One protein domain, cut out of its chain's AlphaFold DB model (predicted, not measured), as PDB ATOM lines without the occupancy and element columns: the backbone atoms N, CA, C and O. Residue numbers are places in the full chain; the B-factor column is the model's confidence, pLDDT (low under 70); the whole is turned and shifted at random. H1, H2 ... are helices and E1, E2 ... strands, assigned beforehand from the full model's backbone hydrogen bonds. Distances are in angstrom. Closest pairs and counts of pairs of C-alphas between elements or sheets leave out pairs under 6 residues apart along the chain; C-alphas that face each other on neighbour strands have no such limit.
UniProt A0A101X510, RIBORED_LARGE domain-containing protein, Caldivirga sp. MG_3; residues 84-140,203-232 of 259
ATOM      1  N   ALA A  84     -43.951   1.004 -48.330       91.56
ATOM      2  CA  ALA A  84     -43.400   2.311 -47.994       91.56
ATOM      3  C   ALA A  84     -41.989   2.447 -48.593       91.56
ATOM      4  O   ALA A  84     -41.329   1.443 -48.875       91.56
ATOM      5  N   ILE A  85     -41.531   3.682 -48.793       91.06
ATOM      6  CA  ILE A  85     -40.164   3.998 -49.234       91.06
ATOM      7  C   ILE A  85     -39.179   3.824 -48.075       91.06
ATOM      8  O   ILE A  85     -38.096   3.287 -48.283       91.06
ATOM      9  N   ALA A  86     -39.567   4.234 -46.867       90.06
ATOM     10  CA  ALA A  86     -38.810   4.034 -45.637       90.06
ATOM     11  C   ALA A  86     -39.749   3.502 -44.550       90.06
ATOM     12  O   ALA A  86     -40.840   4.039 -44.349       90.06
ATOM     13  N   TYR A  87     -39.370   2.424 -43.873       86.81
ATOM     14  CA  TYR A  87     -40.218   1.814 -42.853       86.81
ATOM     15  C   TYR A  87     -39.412   1.026 -41.825       86.81
ATOM     16  O   TYR A  87     -38.283   0.603 -42.064       86.81
ATOM     17  N   VAL A  88     -40.021   0.807 -40.663       83.56
ATOM     18  CA  VAL A  88     -39.456   0.001 -39.581       83.56
ATOM     19  C   VAL A  88     -40.171  -1.339 -39.525       83.56
ATOM     20  O   VAL A  88     -41.395  -1.403 -39.398       83.56
ATOM     21  N   ARG A  89     -39.398  -2.423 -39.563       79.44
ATOM     22  CA  ARG A  89     -39.869  -3.780 -39.304       79.44
ATOM     23  C   ARG A  89     -39.542  -4.183 -37.870       79.44
ATOM     24  O   ARG A  89     -38.381  -4.216 -37.466       79.44
ATOM     25  N   ASN A  90     -40.568  -4.536 -37.104       76.06
ATOM     26  CA  ASN A  90     -40.412  -5.167 -35.800       76.06
ATOM     27  C   ASN A  90     -40.227  -6.676 -35.991       76.06
ATOM     28  O   ASN A  90     -41.131  -7.374 -36.448       76.06
ATOM     29  N   LEU A  91     -39.056  -7.174 -35.615       74.06
ATOM     30  CA  LEU A  91     -38.711  -8.588 -35.568       74.06
ATOM     31  C   LEU A  91     -38.705  -9.063 -34.113       74.06
ATOM     32  O   LEU A  91     -38.515  -8.277 -33.184       74.06
ATOM     33  N   SER A  92     -38.832 -10.370 -33.898       71.25
ATOM     34  CA  SER A  92     -38.737 -10.967 -32.556       71.25
ATOM     35  C   SER A  92     -37.411 -10.639 -31.852       71.25
ATOM     36  O   SER A  92     -37.351 -10.595 -30.629       71.25
ATOM     37  N   ILE A  93     -36.357 -10.392 -32.638       72.56
ATOM     38  CA  ILE A  93     -34.992 -10.106 -32.182       72.56
ATOM     39  C   ILE A  93     -34.662  -8.606 -32.090       72.56
ATOM     40  O   ILE A  93     -33.585  -8.254 -31.614       72.56
ATOM     41  N   GLY A  94     -35.549  -7.709 -32.537       75.44
ATOM     42  CA  GLY A  94     -35.266  -6.273 -32.549       75.44
ATOM     43  C   GLY A  94     -36.041  -5.487 -33.603       75.44
ATOM     44  O   GLY A  94     -37.088  -5.910 -34.081       75.44
ATOM     45  N   ARG A  95     -35.528  -4.307 -33.959       76.25
ATOM     46  CA  ARG A  95     -36.101  -3.443 -34.999       76.25
ATOM     47  C   ARG A  95     -35.123  -3.317 -36.153       76.25
ATOM     48  O   ARG A  95     -33.944  -3.073 -35.916       76.25
ATOM     49  N   LEU A  96     -35.626  -3.445 -37.372       79.38
ATOM     50  CA  LEU A  96     -34.866  -3.246 -38.597       79.38
ATOM     51  C   LEU A  96     -35.443  -2.045 -39.345       79.38
ATOM     52  O   LEU A  96     -36.650  -1.977 -39.563       79.38
ATOM     53  N   ILE A  97     -34.585  -1.094 -39.707       82.56
ATOM     54  CA  ILE A  97     -34.950  -0.009 -40.619       82.56
ATOM     55  C   ILE A  97     -34.714  -0.511 -42.040       82.56
ATOM     56  O   ILE A  97     -33.617  -0.961 -42.362       82.56
ATOM     57  N   GLU A  98     -35.741  -0.428 -42.875       80.62
ATOM     58  CA  GLU A  98     -35.704  -0.853 -44.269       80.62
ATOM     59  C   GLU A  98     -36.052   0.311 -45.193       80.62
ATOM     60  O   GLU A  98     -36.906   1.152 -44.896       80.62
ATOM     61  N   TYR A  99     -35.401   0.310 -46.353       85.69
ATOM     62  CA  TYR A  99     -35.673   1.242 -47.431       85.69
ATOM     63  C   TYR A  99     -35.985   0.487 -48.716       85.69
ATOM     64  O   TYR A  99     -35.377  -0.542 -49.016       85.69
ATOM     65  N   ASN A 100     -36.900   1.021 -49.520       87.50
ATOM     66  CA  ASN A 100     -37.154   0.491 -50.849       87.50
ATOM     67  C   ASN A 100     -36.043   0.937 -51.813       87.50
ATOM     68  O   ASN A 100     -36.057   2.056 -52.330       87.50
ATOM     69  N   TYR A 101     -35.080   0.051 -52.069       83.75
ATOM     70  CA  TYR A 101     -33.920   0.352 -52.911       83.75
ATOM     71  C   TYR A 101     -34.288   0.752 -54.343       83.75
ATOM     72  O   TYR A 101     -33.625   1.614 -54.916       83.75
ATOM     73  N   THR A 102     -35.351   0.178 -54.916       83.94
ATOM     74  CA  THR A 102     -35.818   0.534 -56.265       83.94
ATOM     75  C   THR A 102     -36.327   1.975 -56.315       83.94
ATOM     76  O   THR A 102     -35.949   2.726 -57.214       83.94
ATOM     77  N   ALA A 103     -37.122   2.394 -55.326       87.69
ATOM     78  CA  ALA A 103     -37.589   3.774 -55.208       87.69
ATOM     79  C   ALA A 103     -36.419   4.740 -54.990       87.69
ATOM     80  O   ALA A 103     -36.308   5.736 -55.702       87.69
ATOM     81  N   LEU A 104     -35.508   4.422 -54.065       86.88
ATOM     82  CA  LEU A 104     -34.342   5.260 -53.784       86.88
ATOM     83  C   LEU A 104     -33.425   5.418 -54.997       86.88
ATOM     84  O   LEU A 104     -33.001   6.531 -55.299       86.88
ATOM     85  N   ARG A 105     -33.146   4.329 -55.720       85.81
ATOM     86  CA  ARG A 105     -32.354   4.378 -56.955       85.81
ATOM     87  C   ARG A 105     -33.000   5.316 -57.967       85.81
ATOM     88  O   ARG A 105     -32.328   6.199 -58.488       85.81
ATOM     89  N   LYS A 106     -34.315   5.189 -58.172       87.19
ATOM     90  CA  LYS A 106     -35.044   6.044 -59.109       87.19
ATOM     91  C   LYS A 106     -35.008   7.517 -58.703       87.19
ATOM     92  O   LYS A 106     -34.867   8.386 -59.563       87.19
ATOM     93  N   LEU A 107     -35.134   7.806 -57.411       89.00
ATOM     94  CA  LEU A 107     -35.063   9.171 -56.896       89.00
ATOM     95  C   LEU A 107     -33.661   9.777 -57.062       89.00
ATOM     96  O   LEU A 107     -33.554  10.939 -57.442       89.00
ATOM     97  N   LYS A 108     -32.593   8.990 -56.865       87.00
ATOM     98  CA  LYS A 108     -31.210   9.425 -57.127       87.00
ATOM     99  C   LYS A 108     -30.977   9.722 -58.606       87.00
ATOM    100  O   LYS A 108     -30.492  10.795 -58.944       87.00
ATOM    101  N   GLU A 109     -31.379   8.808 -59.490       89.50
ATOM    102  CA  GLU A 109     -31.249   8.966 -60.948       89.50
ATOM    103  C   GLU A 109     -31.971  10.209 -61.483       89.50
ATOM    104  O   GLU A 109     -31.564  10.786 -62.487       89.50
ATOM    105  N   THR A 110     -33.060  10.611 -60.828       86.94
ATOM    106  CA  THR A 110     -33.880  11.763 -61.229       86.94
ATOM    107  C   THR A 110     -33.551  13.041 -60.458       86.94
ATOM    108  O   THR A 110     -34.223  14.047 -60.665       86.94
ATOM    109  N   ASN A 111     -32.528  13.017 -59.593       87.31
ATOM    110  CA  ASN A 111     -32.159  14.117 -58.697       87.31
ATOM    111  C   ASN A 111     -33.359  14.669 -57.895       87.31
ATOM    112  O   ASN A 111     -33.510  15.874 -57.713       87.31
ATOM    113  N   ALA A 112     -34.232  13.762 -57.454       86.50
ATOM    114  CA  ALA A 112     -35.493  14.032 -56.764       86.50
ATOM    115  C   ALA A 112     -35.397  13.842 -55.234       86.50
ATOM    116  O   ALA A 112     -36.411  13.718 -54.554       86.50
ATOM    117  N   LEU A 113     -34.176  13.740 -54.698       85.19
ATOM    118  CA  LEU A 113     -33.875  13.581 -53.271       85.19
ATOM    119  C   LEU A 113     -33.232  14.866 -52.738       85.19
ATOM    120  O   LEU A 113     -32.032  14.912 -52.482       85.19
ATOM    121  N   ASP A 114     -34.030  15.921 -52.592       87.88
ATOM    122  CA  ASP A 114     -33.629  17.091 -51.803       87.88
ATOM    123  C   ASP A 114     -33.795  16.827 -50.292       87.88
ATOM    124  O   ASP A 114     -34.354  15.805 -49.870       87.88
ATOM    125  N   GLU A 115     -33.264  17.727 -49.459       86.62
ATOM    126  CA  GLU A 115     -33.326  17.597 -47.996       86.62
ATOM    127  C   GLU A 115     -34.773  17.536 -47.487       86.62
ATOM    128  O   GLU A 115     -35.094  16.693 -46.651       86.62
ATOM    129  N   GLU A 116     -35.672  18.358 -48.038       88.31
ATOM    130  CA  GLU A 116     -37.079  18.411 -47.628       88.31
ATOM    131  C   GLU A 116     -37.804  17.089 -47.925       88.31
ATOM    132  O   GLU A 116     -38.514  16.532 -47.082       88.31
ATOM    133  N   THR A 117     -37.605  16.562 -49.130       88.44
ATOM    134  CA  THR A 117     -38.161  15.295 -49.600       88.44
ATOM    135  C   THR A 117     -37.605  14.134 -48.789       88.44
ATOM    136  O   THR A 117     -38.362  13.252 -48.383       88.44
ATOM    137  N   THR A 118     -36.303  14.156 -48.499       88.06
ATOM    138  CA  THR A 118     -35.646  13.150 -47.663       88.06
ATOM    139  C   THR A 118     -36.253  13.127 -46.266       88.06
ATOM    140  O   THR A 118     -36.700  12.070 -45.824       88.06
ATOM    141  N   SER A 119     -36.354  14.277 -45.595       87.62
ATOM    142  CA  SER A 119     -36.965  14.371 -44.265       87.62
ATOM    143  C   SER A 119     -38.409  13.870 -44.258       87.62
ATOM    144  O   SER A 119     -38.769  13.059 -43.409       87.62
ATOM    145  N   LYS A 120     -39.226  14.249 -45.248       89.50
ATOM    146  CA  LYS A 120     -40.619  13.775 -45.344       89.50
ATOM    147  C   LYS A 120     -40.729  12.267 -45.571       89.50
ATOM    148  O   LYS A 120     -41.628  11.633 -45.012       89.50
ATOM    149  N   ILE A 121     -39.835  11.678 -46.368       90.56
ATOM    150  CA  ILE A 121     -39.777  10.222 -46.561       90.56
ATOM    151  C   ILE A 121     -39.377   9.533 -45.256       90.56
ATOM    152  O   ILE A 121     -39.964   8.509 -44.914       90.56
ATOM    153  N   LEU A 122     -38.407  10.073 -44.518       88.19
ATOM    154  CA  LEU A 122     -37.988   9.503 -43.238       88.19
ATOM    155  C   LEU A 122     -39.088   9.611 -42.172       88.19
ATOM    156  O   LEU A 122     -39.285   8.665 -41.416       88.19
ATOM    157  N   GLU A 123     -39.851  10.699 -42.148       87.88
ATOM    158  CA  GLU A 123     -40.973  10.894 -41.223       87.88
ATOM    159  C   GLU A 123     -42.168   9.994 -41.560       87.88
ATOM    160  O   GLU A 123     -42.675   9.254 -40.719       87.88
ATOM    161  N   THR A 124     -42.631  10.027 -42.809       89.56
ATOM    162  CA  THR A 124     -43.910   9.401 -43.189       89.56
ATOM    163  C   THR A 124     -43.753   8.014 -43.801       89.56
ATOM    164  O   THR A 124     -44.703   7.233 -43.839       89.56
ATOM    165  N   GLY A 125     -42.565   7.701 -44.316       91.31
ATOM    166  CA  GLY A 125     -42.308   6.530 -45.148       91.31
ATOM    167  C   GLY A 125     -42.816   6.653 -46.580       91.31
ATOM    168  O   GLY A 125     -42.731   5.682 -47.329       91.31
ATOM    169  N   MET A 126     -43.356   7.806 -46.975       93.12
ATOM    170  CA  MET A 126     -44.045   8.009 -48.248       93.12
ATOM    171  C   MET A 126     -43.461   9.201 -49.002       93.12
ATOM    172  O   MET A 126     -42.788  10.061 -48.437       93.12
ATOM    173  N   MET A 127     -43.737   9.253 -50.304       93.25
ATOM    174  CA  MET A 127     -43.370  10.410 -51.109       93.25
ATOM    175  C   MET A 127     -44.277  11.604 -50.757       93.25
ATOM    176  O   MET A 127     -45.483  11.406 -50.595       93.25
ATOM    177  N   PRO A 128     -43.769  12.848 -50.685       91.69
ATOM    178  CA  PRO A 128     -44.621  14.023 -50.508       91.69
ATOM    179  C   PRO A 128     -45.634  14.151 -51.648       91.69
ATOM    180  O   PRO A 128     -45.257  14.079 -52.816       91.69
ATOM    181  N   SER A 129     -46.903  14.416 -51.333       90.25
ATOM    182  CA  SER A 129     -47.977  14.510 -52.336       90.25
ATOM    183  C   SER A 129     -47.788  15.636 -53.358       90.25
ATOM    184  O   SER A 129     -48.317  15.562 -54.462       90.25
ATOM    185  N   SER A 130     -47.040  16.682 -53.000       90.50
ATOM    186  CA  SER A 130     -46.690  17.796 -53.887       90.50
ATOM    187  C   SER A 130     -45.577  17.459 -54.883       90.50
ATOM    188  O   SER A 130     -45.370  18.205 -55.837       90.50
ATOM    189  N   HIS A 131     -44.838  16.369 -54.669       91.94
ATOM    190  CA  HIS A 131     -43.657  16.060 -55.461       91.94
ATOM    191  C   HIS A 131     -44.035  15.378 -56.796       91.94
ATOM    192  O   HIS A 131     -44.852  14.452 -56.793       91.94
ATOM    193  N   PRO A 132     -43.405  15.718 -57.941       89.19
ATOM    194  CA  PRO A 132     -43.715  15.117 -59.250       89.19
ATOM    195  C   PRO A 132     -43.668  13.577 -59.287       89.19
ATOM    196  O   PRO A 132     -44.483  12.926 -59.940       89.19
ATOM    197  N   MET A 133     -42.732  12.982 -58.544       88.06
ATOM    198  CA  MET A 133     -42.568  11.524 -58.410       88.06
ATOM    199  C   MET A 133     -43.626  10.830 -57.535       88.06
ATOM    200  O   MET A 133     -43.679   9.600 -57.536       88.06
ATOM    201  N   HIS A 134     -44.493  11.571 -56.828       88.62
ATOM    202  CA  HIS A 134     -45.533  11.003 -55.957       88.62
ATOM    203  C   HIS A 134     -46.417  10.006 -56.692       88.62
ATOM    204  O   HIS A 134     -46.628   8.894 -56.221       88.62
ATOM    205  N   ARG A 135     -46.864  10.364 -57.901       86.38
ATOM    206  CA  ARG A 135     -47.751   9.512 -58.704       86.38
ATOM    207  C   ARG A 135     -47.134   8.148 -59.014       86.38
ATOM    208  O   ARG A 135     -47.864   7.163 -59.065       86.38
ATOM    209  N   LEU A 136     -45.823   8.108 -59.256       86.38
ATOM    210  CA  LEU A 136     -45.094   6.888 -59.599       86.38
ATOM    211  C   LEU A 136     -44.793   6.040 -58.359       86.38
ATOM    212  O   LEU A 136     -44.841   4.817 -58.432       86.38
ATOM    213  N   LEU A 137     -44.483   6.690 -57.237       89.56
ATOM    214  CA  LEU A 137     -44.053   6.043 -55.997       89.56
ATOM    215  C   LEU A 137     -45.172   5.941 -54.954       89.56
ATOM    216  O   LEU A 137     -44.885   5.816 -53.763       89.56
ATOM    217  N   LYS A 138     -46.437   5.984 -55.393       90.81
ATOM    218  CA  LYS A 138     -47.585   5.761 -54.513       90.81
ATOM    219  C   LYS A 138     -47.436   4.435 -53.786       90.81
ATOM    220  O   LYS A 138     -47.189   3.393 -54.396       90.81
ATOM    221  N   THR A 139     -47.634   4.490 -52.481       91.81
ATOM    222  CA  THR A 139     -47.550   3.329 -51.611       91.81
ATOM    223  C   THR A 139     -48.864   2.555 -51.563       91.81
ATOM    224  O   THR A 139     -49.918   3.041 -51.975       91.81
ATOM    225  N   ALA A 140     -48.818   1.332 -51.036       91.62
ATOM    226  CA  ALA A 140     -49.969   0.440 -50.939       91.62
ATOM    227  C   ALA A 140     -51.171   1.061 -50.201       91.62
ATOM    228  O   ALA A 140     -52.301   0.773 -50.562       91.62
ATOM    229  N   VAL A 203     -50.912  -4.779 -32.616       67.69
ATOM    230  CA  VAL A 203     -49.475  -4.838 -32.900       67.69
ATOM    231  C   VAL A 203     -49.286  -5.039 -34.399       67.69
ATOM    232  O   VAL A 203     -49.903  -5.929 -34.988       67.69
ATOM    233  N   GLN A 204     -48.431  -4.213 -35.007       72.19
ATOM    234  CA  GLN A 204     -48.061  -4.316 -36.416       72.19
ATOM    235  C   GLN A 204     -46.618  -4.813 -36.530       72.19
ATOM    236  O   GLN A 204     -45.790  -4.580 -35.651       72.19
ATOM    237  N   VAL A 205     -46.319  -5.532 -37.610       75.31
ATOM    238  CA  VAL A 205     -44.949  -5.981 -37.911       75.31
ATOM    239  C   VAL A 205     -44.186  -4.894 -38.668       75.31
ATOM    240  O   VAL A 205     -42.969  -4.811 -38.549       75.31
ATOM    241  N   ILE A 206     -44.892  -4.045 -39.416       79.38
ATOM    242  CA  ILE A 206     -44.313  -3.009 -40.270       79.38
ATOM    243  C   ILE A 206     -44.959  -1.667 -39.923       79.38
ATOM    244  O   ILE A 206     -46.182  -1.586 -39.806       79.38
ATOM    245  N   TYR A 207     -44.136  -0.633 -39.764       82.56
ATOM    246  CA  TYR A 207     -44.547   0.743 -39.496       82.56
ATOM    247  C   TYR A 207     -43.949   1.657 -40.557       82.56
ATOM    248  O   TYR A 207     -42.746   1.605 -40.798       82.56
ATOM    249  N   THR A 208     -44.775   2.484 -41.190       85.00
ATOM    250  CA  THR A 208     -44.317   3.465 -42.179       85.00
ATOM    251  C   THR A 208     -43.530   4.581 -41.493       85.00
ATOM    252  O   THR A 208     -43.895   5.002 -40.394       85.00
ATOM    253  N   GLY A 209     -42.465   5.048 -42.141       82.75
ATOM    254  CA  GLY A 209     -41.564   6.044 -41.572       82.75
ATOM    255  C   GLY A 209     -40.588   5.448 -40.561       82.75
ATOM    256  O   GLY A 209     -40.831   4.415 -39.926       82.75
ATOM    257  N   VAL A 210     -39.448   6.111 -40.429       78.31
ATOM    258  CA  VAL A 210     -38.374   5.781 -39.488       78.31
ATOM    259  C   VAL A 210     -38.295   6.790 -38.343       78.31
ATOM    260  O   VAL A 210     -37.867   6.433 -37.247       78.31
ATOM    261  N   GLU A 211     -38.780   8.015 -38.561       61.88
ATOM    262  CA  GLU A 211     -38.920   9.046 -37.537       61.88
ATOM    263  C   GLU A 211     -40.367   9.063 -37.026       61.88
ATOM    264  O   GLU A 211     -41.309   9.298 -37.770       61.88
ATOM    265  N   GLY A 212     -40.570   8.760 -35.740       53.00
ATOM    266  CA  GLY A 212     -41.891   8.860 -35.104       53.00
ATOM    267  C   GLY A 212     -42.746   7.584 -35.046       53.00
ATOM    268  O   GLY A 212     -43.860   7.646 -34.532       53.00
ATOM    269  N   SER A 213     -42.262   6.405 -35.455       44.47
ATOM    270  CA  SER A 213     -43.010   5.141 -35.294       44.47
ATOM    271  C   SER A 213     -42.924   4.560 -33.856       44.47
ATOM    272  O   SER A 213     -41.918   4.027 -33.377       44.47
ATOM    273  N   VAL A 214     -44.049   4.736 -33.148       43.88
ATOM    274  CA  VAL A 214     -44.325   4.621 -31.701       43.88
ATOM    275  C   VAL A 214     -44.370   3.182 -31.126       43.88
ATOM    276  O   VAL A 214     -44.677   2.215 -31.815       43.88
ATOM    277  N   ALA A 215     -44.148   3.110 -29.799       39.19
ATOM    278  CA  ALA A 215     -44.381   2.040 -28.807       39.19
ATOM    279  C   ALA A 215     -43.437   0.821 -28.796       39.19
ATOM    280  O   ALA A 215     -43.384   0.010 -29.719       39.19
ATOM    281  N   LYS A 216     -42.712   0.663 -27.675       35.12
ATOM    282  CA  LYS A 216     -41.991  -0.569 -27.317       35.12
ATOM    283  C   LYS A 216     -42.976  -1.750 -27.299       35.12
ATOM    284  O   LYS A 216     -44.074  -1.583 -26.761       35.12
ATOM    285  N   PRO A 217     -42.603  -2.933 -27.819       35.91
ATOM    286  CA  PRO A 217     -43.406  -4.128 -27.608       35.91
ATOM    287  C   PRO A 217     -43.559  -4.360 -26.097       35.91
ATOM    288  O   PRO A 217     -42.575  -4.328 -25.357       35.91
ATOM    289  N   LYS A 218     -44.795  -4.558 -25.620       32.53
ATOM    290  CA  LYS A 218     -45.045  -5.084 -24.271       32.53
ATOM    291  C   LYS A 218     -44.700  -6.573 -24.292       32.53
ATOM    292  O   LYS A 218     -45.558  -7.407 -24.547       32.53
ATOM    293  N   GLY A 219     -43.427  -6.880 -24.096       36.34
ATOM    294  CA  GLY A 219     -42.917  -8.240 -23.999       36.34
ATOM    295  C   GLY A 219     -41.401  -8.217 -23.883       36.34
ATOM    296  O   GLY A 219     -40.733  -7.571 -24.690       36.34
ATOM    297  N   GLU A 220     -40.875  -8.885 -22.859       32.78
ATOM    298  CA  GLU A 220     -39.445  -9.044 -22.580       32.78
ATOM    299  C   GLU A 220     -38.762  -9.906 -23.656       32.78
ATOM    300  O   GLU A 220     -38.369 -11.044 -23.422       32.78
ATOM    301  N   ALA A 221     -38.608  -9.381 -24.868       35.56
ATOM    302  CA  ALA A 221     -37.610  -9.900 -25.790       35.56
ATOM    303  C   ALA A 221     -36.266  -9.269 -25.408       35.56
ATOM    304  O   ALA A 221     -36.146  -8.040 -25.374       35.56
ATOM    305  N   LYS A 222     -35.261 -10.097 -25.084       30.44
ATOM    306  CA  LYS A 222     -33.878  -9.641 -24.868       30.44
ATOM    307  C   LYS A 222     -33.444  -8.831 -26.089       30.44
ATOM    308  O   LYS A 222     -33.208  -9.388 -27.156       30.44
ATOM    309  N   ALA A 223     -33.373  -7.515 -25.920       28.98
ATOM    310  CA  ALA A 223     -32.974  -6.595 -26.966       28.98
ATOM    311  C   ALA A 223     -31.497  -6.828 -27.300       28.98
ATOM    312  O   ALA A 223     -30.612  -6.400 -26.558       28.98
ATOM    313  N   ILE A 224     -31.224  -7.487 -28.423       30.17
ATOM    314  CA  ILE A 224     -29.922  -7.355 -29.067       30.17
ATOM    315  C   ILE A 224     -29.900  -5.929 -29.623       30.17
ATOM    316  O   ILE A 224     -30.753  -5.555 -30.430       30.17
ATOM    317  N   LYS A 225     -28.967  -5.096 -29.144       26.39
ATOM    318  CA  LYS A 225     -28.701  -3.772 -29.725       26.39
ATOM    319  C   LYS A 225     -28.103  -3.975 -31.118       26.39
ATOM    320  O   LYS A 225     -26.893  -3.888 -31.296       26.39
ATOM    321  N   VAL A 226     -28.947  -4.245 -32.107       30.81
ATOM    322  CA  VAL A 226     -28.540  -4.104 -33.501       30.81
ATOM    323  C   VAL A 226     -28.474  -2.604 -33.760       30.81
ATOM    324  O   VAL A 226     -29.493  -1.928 -33.895       30.81
ATOM    325  N   THR A 227     -27.259  -2.063 -33.725       27.83
ATOM    326  CA  THR A 227     -27.000  -0.670 -34.094       27.83
ATOM    327  C   THR A 227     -27.052  -0.598 -35.613       27.83
ATOM    328  O   THR A 227     -26.027  -0.704 -36.279       27.83
ATOM    329  N   VAL A 228     -28.253  -0.486 -36.182       36.28
ATOM    330  CA  VAL A 228     -28.392  -0.241 -37.620       36.28
ATOM    331  C   VAL A 228     -28.010   1.218 -37.851       36.28
ATOM    332  O   VAL A 228     -28.740   2.125 -37.446       36.28
ATOM    333  N   LYS A 229     -26.824   1.451 -38.428       34.25
ATOM    334  CA  LYS A 229     -26.415   2.785 -38.884       34.25
ATOM    335  C   LYS A 229     -27.496   3.307 -39.829       34.25
ATOM    336  O   LYS A 229     -27.896   2.597 -40.749       34.25
ATOM    337  N   ALA A 230     -27.954   4.539 -39.607       36.00
ATOM    338  CA  ALA A 230     -28.746   5.247 -40.600       36.00
ATOM    339  C   ALA A 230     -27.947   5.238 -41.906       36.00
ATOM    340  O   ALA A 230     -26.829   5.757 -41.957       36.00
ATOM    341  N   ILE A 231     -28.484   4.575 -42.929       44.44
ATOM    342  CA  ILE A 231     -27.886   4.600 -44.255       44.44
ATOM    343  C   ILE A 231     -27.912   6.057 -44.692       44.44
ATOM    344  O   ILE A 231     -28.980   6.662 -44.793       44.44
ATOM    345  N   ASN A 232     -26.731   6.636 -44.900       44.28
ATOM    346  CA  ASN A 232     -26.642   7.949 -45.506       44.28
ATOM    347  C   ASN A 232     -27.167   7.801 -46.934       44.28
ATOM    348  O   ASN A 232     -26.487   7.240 -47.795       44.28
TER     349      ASN A 232
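AT A GLANCE: This is residues 84 to 140 and 203 to 232 of the 259 residues of the protein "RIBORED_LARGE domain-containing protein" of Caldivirga sp. MG_3 (UniProt A0A101X510). A small antiparallel sheet, ordered E2, E1, E3, has three short helices toward one end, while an unnamed stretch, residues 209 to 232, loops past its other end and folds back. The 87 printed residues, with three named helices and three named strands (E1 E2 H1 H2 H3 E3), are mixed, under half in named elements. The whole is only just compact, close to loose, with radius of gyration of the C-alphas 14.2 A and spans 44 by 23 by 19 A.

HOW THE PARTS SIT: Start at inner strand E1, residues 86 to 91, in a hairpin with E2, residues 94 to 99; N 89 and O 96, 2.8 A apart, are within hydrogen-bond range. E3, residues 206 to 208, is E1's antiparallel neighbour; look at N 88 and O 207, 2.8 A. H2, residues 115 to 124, is on the sheet, making two layers, helix and sheet; its closest C-alphas to E1 are Leu 122 and Ala 86, 6.0 A. H1, residues 101 to 109, and H3, residues 132 to 135, are not on it. In H1 and H2 every O i to N i+4 pair is within range; H3 is too short for one.

IN THESE COORDINATES: Find C-alpha 86 at (-38.810, 4.034, -45.637); E1 runs 16.1 A, E2 16.7 A, H2 14.2 A. E3 ends at (-44.317, 3.465, -42.179).

THE WHOLE: Residues 141 to 202 are cut out, an 18.8 A gap between C-alphas 140 and 203. Residue 203 and residues 211 to 232 have pLDDT under 70.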